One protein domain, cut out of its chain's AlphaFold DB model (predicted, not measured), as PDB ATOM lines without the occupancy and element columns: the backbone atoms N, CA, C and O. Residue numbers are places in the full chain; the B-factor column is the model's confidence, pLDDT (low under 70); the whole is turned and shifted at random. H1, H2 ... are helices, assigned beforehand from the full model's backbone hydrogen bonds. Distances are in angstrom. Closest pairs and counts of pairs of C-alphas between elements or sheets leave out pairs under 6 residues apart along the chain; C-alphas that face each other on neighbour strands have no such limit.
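This is residues 160 to 211 of the 227 residues of the protein "Extracellular solute-binding protein" of Bradyrhizobium sp. 323S2 (UniProt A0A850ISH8). Three helices spread out without a shared core: H1 is set off at one end of a long link, H2 stands in the middle, and H3 folds back from the end of H2, the two making a loose V. The printed part has 52 residues, with named helices H1, H2, H3 in chain order and no named strand: all helix. It is loose, with a radius of gyration of the C-alphas of 13.3 A and spans of 37 by 25 by 16 A.

H1, residues 160 to 168, is apart from H2, residues 182 to 194, and from H3, residues 199 to 210. H2 and H3 are close but not clearly touching; their closest C-alphas, of Ala 192 and Leu 202, are 7.9 A apart. They run opposite ways at a steep tilt of 40 degrees. Every O i to N i+4 pair is within hydrogen-bond range in H1, 7 of 9 in H2 and 5 of 8 in H3.

H1 begins at C-alpha 160 (-42.675, -9.516, 31.222) and measures 12.5 A. H2 measures 17.7 A. H3 measures 17.3 A, ending at C-alpha 210 (-58.622, -10.224, 4.158).

The C-alphas farthest apart, of Ala 168 and Arg 211, are 37.7 A apart. The printed part has no cut. H1 to H2 is a long link, H2 to H3 tight. Residues 198 to 211 have pLDDT under 70.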
ATOM      1  N   GLN A 160     -43.646 -10.592  31.043       92.19
ATOM      2  CA  GLN A 160     -42.675  -9.516  31.222       92.19
ATOM      3  C   GLN A 160     -41.289 -10.052  31.609       92.19
ATOM      4  O   GLN A 160     -40.273  -9.609  31.060       92.19
ATOM      5  N   GLU A 161     -41.231 -11.034  32.510       95.25
ATOM      6  CA  GLU A 161     -39.985 -11.736  32.837       95.25
ATOM      7  C   GLU A 161     -39.430 -12.463  31.615       95.25
ATOM      8  O   GLU A 161     -38.227 -12.410  31.367       95.25
ATOM      9  N   LEU A 162     -40.298 -13.087  30.810       94.12
ATOM     10  CA  LEU A 162     -39.875 -13.772  29.596       94.12
ATOM     11  C   LEU A 162     -39.272 -12.778  28.608       94.12
ATOM     12  O   LEU A 162     -38.165 -13.005  28.133       94.12
ATOM     13  N   LEU A 163     -39.937 -11.650  28.343       93.12
ATOM     14  CA  LEU A 163     -39.409 -10.604  27.464       93.12
ATOM     15  C   LEU A 163     -38.037 -10.108  27.936       93.12
ATOM     16  O   LEU A 163     -37.124  -9.930  27.127       93.12
ATOM     17  N   THR A 164     -37.889  -9.903  29.243       96.75
ATOM     18  CA  THR A 164     -36.625  -9.483  29.858       96.75
ATOM     19  C   THR A 164     -35.542 -10.536  29.648       96.75
ATOM     20  O   THR A 164     -34.445 -10.221  29.184       96.75
ATOM     21  N   TRP A 165     -35.869 -11.802  29.903       96.38
ATOM     22  CA  TRP A 165     -34.958 -12.920  29.720       96.38
ATOM     23  C   TRP A 165     -34.528 -13.076  28.259       96.38
ATOM     24  O   TRP A 165     -33.339 -13.221  27.991       96.38
ATOM     25  N   VAL A 166     -35.454 -12.975  27.301       95.69
ATOM     26  CA  VAL A 166     -35.148 -13.079  25.864       95.69
ATOM     27  C   VAL A 166     -34.192 -11.973  25.417       95.69
ATOM     28  O   VAL A 166     -33.245 -12.252  24.684       95.69
ATOM     29  N   LYS A 167     -34.394 -10.731  25.881       96.00
ATOM     30  CA  LYS A 167     -33.486  -9.611  25.576       96.00
ATOM     31  C   LYS A 167     -32.080  -9.837  26.135       96.00
ATOM     32  O   LYS A 167     -31.107  -9.520  25.461       96.00
ATOM     33  N   ALA A 168     -31.978 -10.397  27.339       97.00
ATOM     34  CA  ALA A 168     -30.697 -10.703  27.972       97.00
ATOM     35  C   ALA A 168     -29.998 -11.940  27.374       97.00
ATOM     36  O   ALA A 168     -28.793 -12.104  27.546       97.00
ATOM     37  N   ASN A 169     -30.730 -12.808  26.668       96.44
ATOM     38  CA  ASN A 169     -30.238 -14.091  26.161       96.44
ATOM     39  C   ASN A 169     -30.449 -14.216  24.637       96.44
ATOM     40  O   ASN A 169     -31.250 -15.048  24.183       96.44
ATOM     41  N   PRO A 170     -29.740 -13.415  23.818       96.06
ATOM     42  CA  PRO A 170     -29.924 -13.414  22.371       96.06
ATOM     43  C   PRO A 170     -29.691 -14.810  21.772       96.06
ATOM     44  O   PRO A 170     -28.720 -15.500  22.084       96.06
ATOM     45  N   GLY A 171     -30.621 -15.244  20.915       94.94
ATOM     46  CA  GLY A 171     -30.569 -16.540  20.230       94.94
ATOM     47  C   GLY A 171     -30.889 -17.764  21.098       94.94
ATOM     48  O   GLY A 171     -30.763 -18.886  20.613       94.94
ATOM     49  N   LYS A 172     -31.287 -17.593  22.368       95.00
ATOM     50  CA  LYS A 172     -31.630 -18.718  23.263       95.00
ATOM     51  C   LYS A 172     -33.119 -19.042  23.312       95.00
ATOM     52  O   LYS A 172     -33.480 -20.162  23.659       95.00
ATOM     53  N   PHE A 173     -33.971 -18.089  22.951       93.75
ATOM     54  CA  PHE A 173     -35.401 -18.320  22.800       93.75
ATOM     55  C   PHE A 173     -35.732 -18.693  21.361       93.75
ATOM     56  O   PHE A 173     -35.346 -17.991  20.426       93.75
ATOM     57  N   MET A 174     -36.474 -19.781  21.192       92.25
ATOM     58  CA  MET A 174     -36.957 -20.236  19.896       92.25
ATOM     59  C   MET A 174     -38.391 -20.734  20.022       92.25
ATOM     60  O   MET A 174     -38.799 -21.239  21.063       92.25
ATOM     61  N   TYR A 175     -39.139 -20.608  18.935       90.62
ATOM     62  CA  TYR A 175     -40.473 -21.165  18.799       90.62
ATOM     63  C   TYR A 175     -40.685 -21.624  17.360       90.62
ATOM     64  O   TYR A 175     -40.015 -21.158  16.433       90.62
ATOM     65  N   ALA A 176     -41.613 -22.558  17.163       87.88
ATOM     66  CA  ALA A 176     -41.927 -23.056  15.835       87.88
ATOM     67  C   ALA A 176     -42.587 -21.963  14.978       87.88
ATOM     68  O   ALA A 176     -43.390 -21.168  15.464       87.88
ATOM     69  N   ARG A 177     -42.274 -21.929  13.678       88.75
ATOM     70  CA  ARG A 177     -42.824 -20.929  12.753       88.75
ATOM     71  C   ARG A 177     -44.361 -21.067  12.682       88.75
ATOM     72  O   ARG A 177     -44.853 -22.111  12.264       88.75
ATOM     73  N   PRO A 178     -45.153 -20.018  12.985       87.25
ATOM     74  CA  PRO A 178     -46.618 -20.133  13.015       87.25
ATOM     75  C   PRO A 178     -47.243 -20.567  11.680       87.25
ATOM     76  O   PRO A 178     -48.252 -21.268  11.649       87.25
ATOM     77  N   ALA A 179     -46.622 -20.201  10.556       85.19
ATOM     78  CA  ALA A 179     -47.120 -20.554   9.228       85.19
ATOM     79  C   ALA A 179     -47.234 -22.074   8.994       85.19
ATOM     80  O   ALA A 179     -48.076 -22.491   8.208       85.19
ATOM     81  N   ASN A 180     -46.428 -22.903   9.666       81.88
ATOM     82  CA  ASN A 180     -46.395 -24.351   9.439       81.88
ATOM     83  C   ASN A 180     -46.531 -25.199  10.715       81.88
ATOM     84  O   ASN A 180     -46.434 -26.417  10.624       81.88
ATOM     85  N   SER A 181     -46.779 -24.594  11.881       80.12
ATOM     86  CA  SER A 181     -46.806 -25.310  13.162       80.12
ATOM     87  C   SER A 181     -47.970 -24.879  14.056       80.12
ATOM     88  O   SER A 181     -48.119 -23.691  14.347       80.12
ATOM     89  N   GLY A 182     -48.754 -25.858  14.525       80.69
ATOM     90  CA  GLY A 182     -49.824 -25.665  15.512       80.69
ATOM     91  C   GLY A 182     -49.315 -25.029  16.812       80.69
ATOM     92  O   GLY A 182     -49.807 -23.963  17.172       80.69
ATOM     93  N   PRO A 183     -48.253 -25.559  17.456       82.50
ATOM     94  CA  PRO A 183     -47.609 -24.905  18.600       82.50
ATOM     95  C   PRO A 183     -47.140 -23.468  18.324       82.50
ATOM     96  O   PRO A 183     -47.289 -22.587  19.170       82.50
ATOM     97  N   GLY A 184     -46.629 -23.194  17.118       88.25
ATOM     98  CA  GLY A 184     -46.282 -21.831  16.703       88.25
ATOM     99  C   GLY A 184     -47.497 -20.896  16.661       88.25
ATOM    100  O   GLY A 184     -47.423 -19.750  17.109       88.25
ATOM    101  N   ARG A 185     -48.642 -21.382  16.166       86.50
ATOM    102  CA  ARG A 185     -49.912 -20.639  16.185       86.50
ATOM    103  C   ARG A 185     -50.482 -20.506  17.593       86.50
ATOM    104  O   ARG A 185     -50.997 -19.439  17.908       86.50
ATOM    105  N   ALA A 186     -50.336 -21.522  18.441       85.19
ATOM    106  CA  ALA A 186     -50.736 -21.474  19.845       85.19
ATOM    107  C   ALA A 186     -49.952 -20.407  20.621       85.19
ATOM    108  O   ALA A 186     -50.541 -19.696  21.427       85.19
ATOM    109  N   ILE A 187     -48.660 -20.219  20.324       87.62
ATOM    110  CA  ILE A 187     -47.884 -19.080  20.835       87.62
ATOM    111  C   ILE A 187     -48.483 -17.762  20.350       87.62
ATOM    112  O   ILE A 187     -48.819 -16.917  21.172       87.62
ATOM    113  N   LEU A 188     -48.689 -17.586  19.043       86.12
ATOM    114  CA  LEU A 188     -49.210 -16.319  18.516       86.12
ATOM    115  C   LEU A 188     -50.593 -15.959  19.089       86.12
ATOM    116  O   LEU A 188     -50.837 -14.808  19.437       86.12
ATOM    117  N   GLN A 189     -51.489 -16.940  19.189       85.31
ATOM    118  CA  GLN A 189     -52.843 -16.750  19.706       85.31
ATOM    119  C   GLN A 189     -52.843 -16.591  21.228       85.31
ATOM    120  O   GLN A 189     -53.468 -15.675  21.748       85.31
ATOM    121  N   GLY A 190     -52.114 -17.451  21.942       86.62
ATOM    122  CA  GLY A 190     -52.071 -17.463  23.401       86.62
ATOM    123  C   GLY A 190     -51.410 -16.221  23.989       86.62
ATOM    124  O   GLY A 190     -51.904 -15.687  24.977       86.62
ATOM    125  N   PHE A 191     -50.344 -15.706  23.366       86.75
ATOM    126  CA  PHE A 191     -49.687 -14.492  23.855       86.75
ATOM    127  C   PHE A 191     -50.591 -13.264  23.793       86.75
ATOM    128  O   PHE A 191     -50.501 -12.439  24.692       86.75
ATOM    129  N   ALA A 192     -51.499 -13.161  22.820       85.31
ATOM    130  CA  ALA A 192     -52.474 -12.073  22.808       85.31
ATOM    131  C   ALA A 192     -53.330 -12.068  24.087       85.31
ATOM    132  O   ALA A 192     -53.515 -11.026  24.710       85.31
ATOM    133  N   PHE A 193     -53.784 -13.241  24.538       83.81
ATOM    134  CA  PHE A 193     -54.519 -13.361  25.800       83.81
ATOM    135  C   PHE A 193     -53.631 -13.077  27.017       83.81
ATOM    136  O   PHE A 193     -54.040 -12.328  27.900       83.81
ATOM    137  N   ILE A 194     -52.410 -13.627  27.053       85.69
ATOM    138  CA  ILE A 194     -51.460 -13.433  28.167       85.69
ATOM    139  C   ILE A 194     -51.078 -11.954  28.331       85.69
ATOM    140  O   ILE A 194     -50.894 -11.485  29.452       85.69
ATOM    141  N   LEU A 195     -50.951 -11.222  27.224       86.69
ATOM    142  CA  LEU A 195     -50.596  -9.803  27.209       86.69
ATOM    143  C   LEU A 195     -51.803  -8.877  27.428       86.69
ATOM    144  O   LEU A 195     -51.622  -7.667  27.537       86.69
ATOM    145  N   GLY A 196     -53.018  -9.427  27.521       84.00
ATOM    146  CA  GLY A 196     -54.237  -8.645  27.711       84.00
ATOM    147  C   GLY A 196     -54.660  -7.853  26.472       84.00
ATOM    148  O   GLY A 196     -55.317  -6.819  26.605       84.00
ATOM    149  N   ASP A 197     -54.305  -8.313  25.269       82.62
ATOM    150  CA  ASP A 197     -54.730  -7.668  24.030       82.62
ATOM    151  C   ASP A 197     -56.260  -7.665  23.934       82.62
ATOM    152  O   ASP A 197     -56.934  -8.695  24.026       82.62
ATOM    153  N   SER A 198     -56.836  -6.482  23.717       69.88
ATOM    154  CA  SER A 198     -58.286  -6.358  23.578       69.88
ATOM    155  C   SER A 198     -58.796  -7.097  22.330       69.88
ATOM    156  O   SER A 198     -58.197  -7.062  21.258       69.88
ATOM    157  N   ALA A 199     -59.995  -7.680  22.391       59.41
ATOM    158  CA  ALA A 199     -60.610  -8.344  21.233       59.41
ATOM    159  C   ALA A 199     -60.820  -7.415  20.005       59.41
ATOM    160  O   ALA A 199     -61.162  -7.878  18.914       59.41
ATOM    161  N   ARG A 200     -60.651  -6.092  20.163       49.03
ATOM    162  CA  ARG A 200     -60.674  -5.105  19.074       49.03
ATOM    163  C   ARG A 200     -59.345  -5.070  18.301       49.03
ATOM    164  O   ARG A 200     -59.392  -4.970  17.074       49.03
ATOM    165  N   SER A 201     -58.194  -5.247  18.958       54.62
ATOM    166  CA  SER A 201     -56.885  -5.319  18.284       54.62
ATOM    167  C   SER A 201     -56.735  -6.606  17.459       54.62
ATOM    168  O   SER A 201     -56.258  -6.557  16.325       54.62
ATOM    169  N   LEU A 202     -57.264  -7.734  17.951       51.00
ATOM    170  CA  LEU A 202     -57.238  -9.034  17.259       51.00
ATOM    171  C   LEU A 202     -58.124  -9.097  16.003       51.00
ATOM    172  O   LEU A 202     -57.820  -9.809  15.046       51.00
ATOM    173  N   ARG A 203     -59.219  -8.328  15.961       50.75
ATOM    174  CA  ARG A 203     -60.095  -8.234  14.776       50.75
ATOM    175  C   ARG A 203     -59.513  -7.350  13.671       50.75
ATOM    176  O   ARG A 203     -59.776  -7.589  12.492       50.75
ATOM    177  N   CYS A 204     -58.708  -6.351  14.030       44.88
ATOM    178  CA  CYS A 204     -58.117  -5.423  13.068       44.88
ATOM    179  C   CYS A 204     -57.048  -6.108  12.191       44.88
ATOM    180  O   CYS A 204     -57.008  -5.906  10.976       44.88
ATOM    181  N   THR A 205     -56.251  -7.012  12.770       48.53
ATOM    182  CA  THR A 205     -55.251  -7.816  12.043       48.53
ATOM    183  C   THR A 205     -55.889  -8.853  11.111       48.53
ATOM    184  O   THR A 205     -55.428  -9.039   9.982       48.53
ATOM    185  N   ALA A 206     -57.009  -9.466  11.514       46.19
ATOM    186  CA  ALA A 206     -57.783 -10.368  10.656       46.19
ATOM    187  C   ALA A 206     -58.417  -9.647   9.445       46.19
ATOM    188  O   ALA A 206     -58.474 -10.207   8.350       46.19
ATOM    189  N   SER A 207     -58.850  -8.391   9.616       39.91
ATOM    190  CA  SER A 207     -59.378  -7.542   8.534       39.91
ATOM    191  C   SER A 207     -58.289  -7.114   7.538       39.91
ATOM    192  O   SER A 207     -58.493  -7.185   6.324       39.91
ATOM    193  N   ALA A 208     -57.097  -6.759   8.033       44.50
ATOM    194  CA  ALA A 208     -55.951  -6.404   7.193       44.50
ATOM    195  C   ALA A 208     -55.457  -7.582   6.326       44.50
ATOM    196  O   ALA A 208     -55.046  -7.381   5.187       44.50
ATOM    197  N   SER A 209     -55.563  -8.816   6.831       45.06
ATOM    198  CA  SER A 209     -55.257 -10.049   6.087       45.06
ATOM    199  C   SER A 209     -56.268 -10.352   4.965       45.06
ATOM    200  O   SER A 209     -55.891 -10.847   3.902       45.06
ATOM    201  N   ARG A 210     -57.551  -9.998   5.151       44.44
ATOM    202  CA  ARG A 210     -58.622 -10.224   4.158       44.44
ATOM    203  C   ARG A 210     -58.625  -9.216   3.005       44.44
ATOM    204  O   ARG A 210     -59.192  -9.508   1.956       44.44
ATOM    205  N   ARG A 211     -57.983  -8.053   3.151       40.66
ATOM    206  CA  ARG A 211     -57.830  -7.065   2.068       40.66
ATOM    207  C   ARG A 211     -56.517  -7.284   1.313       40.66
ATOM    208  O   ARG A 211     -55.592  -6.485   1.411       40.66
TER     209      ARG A 211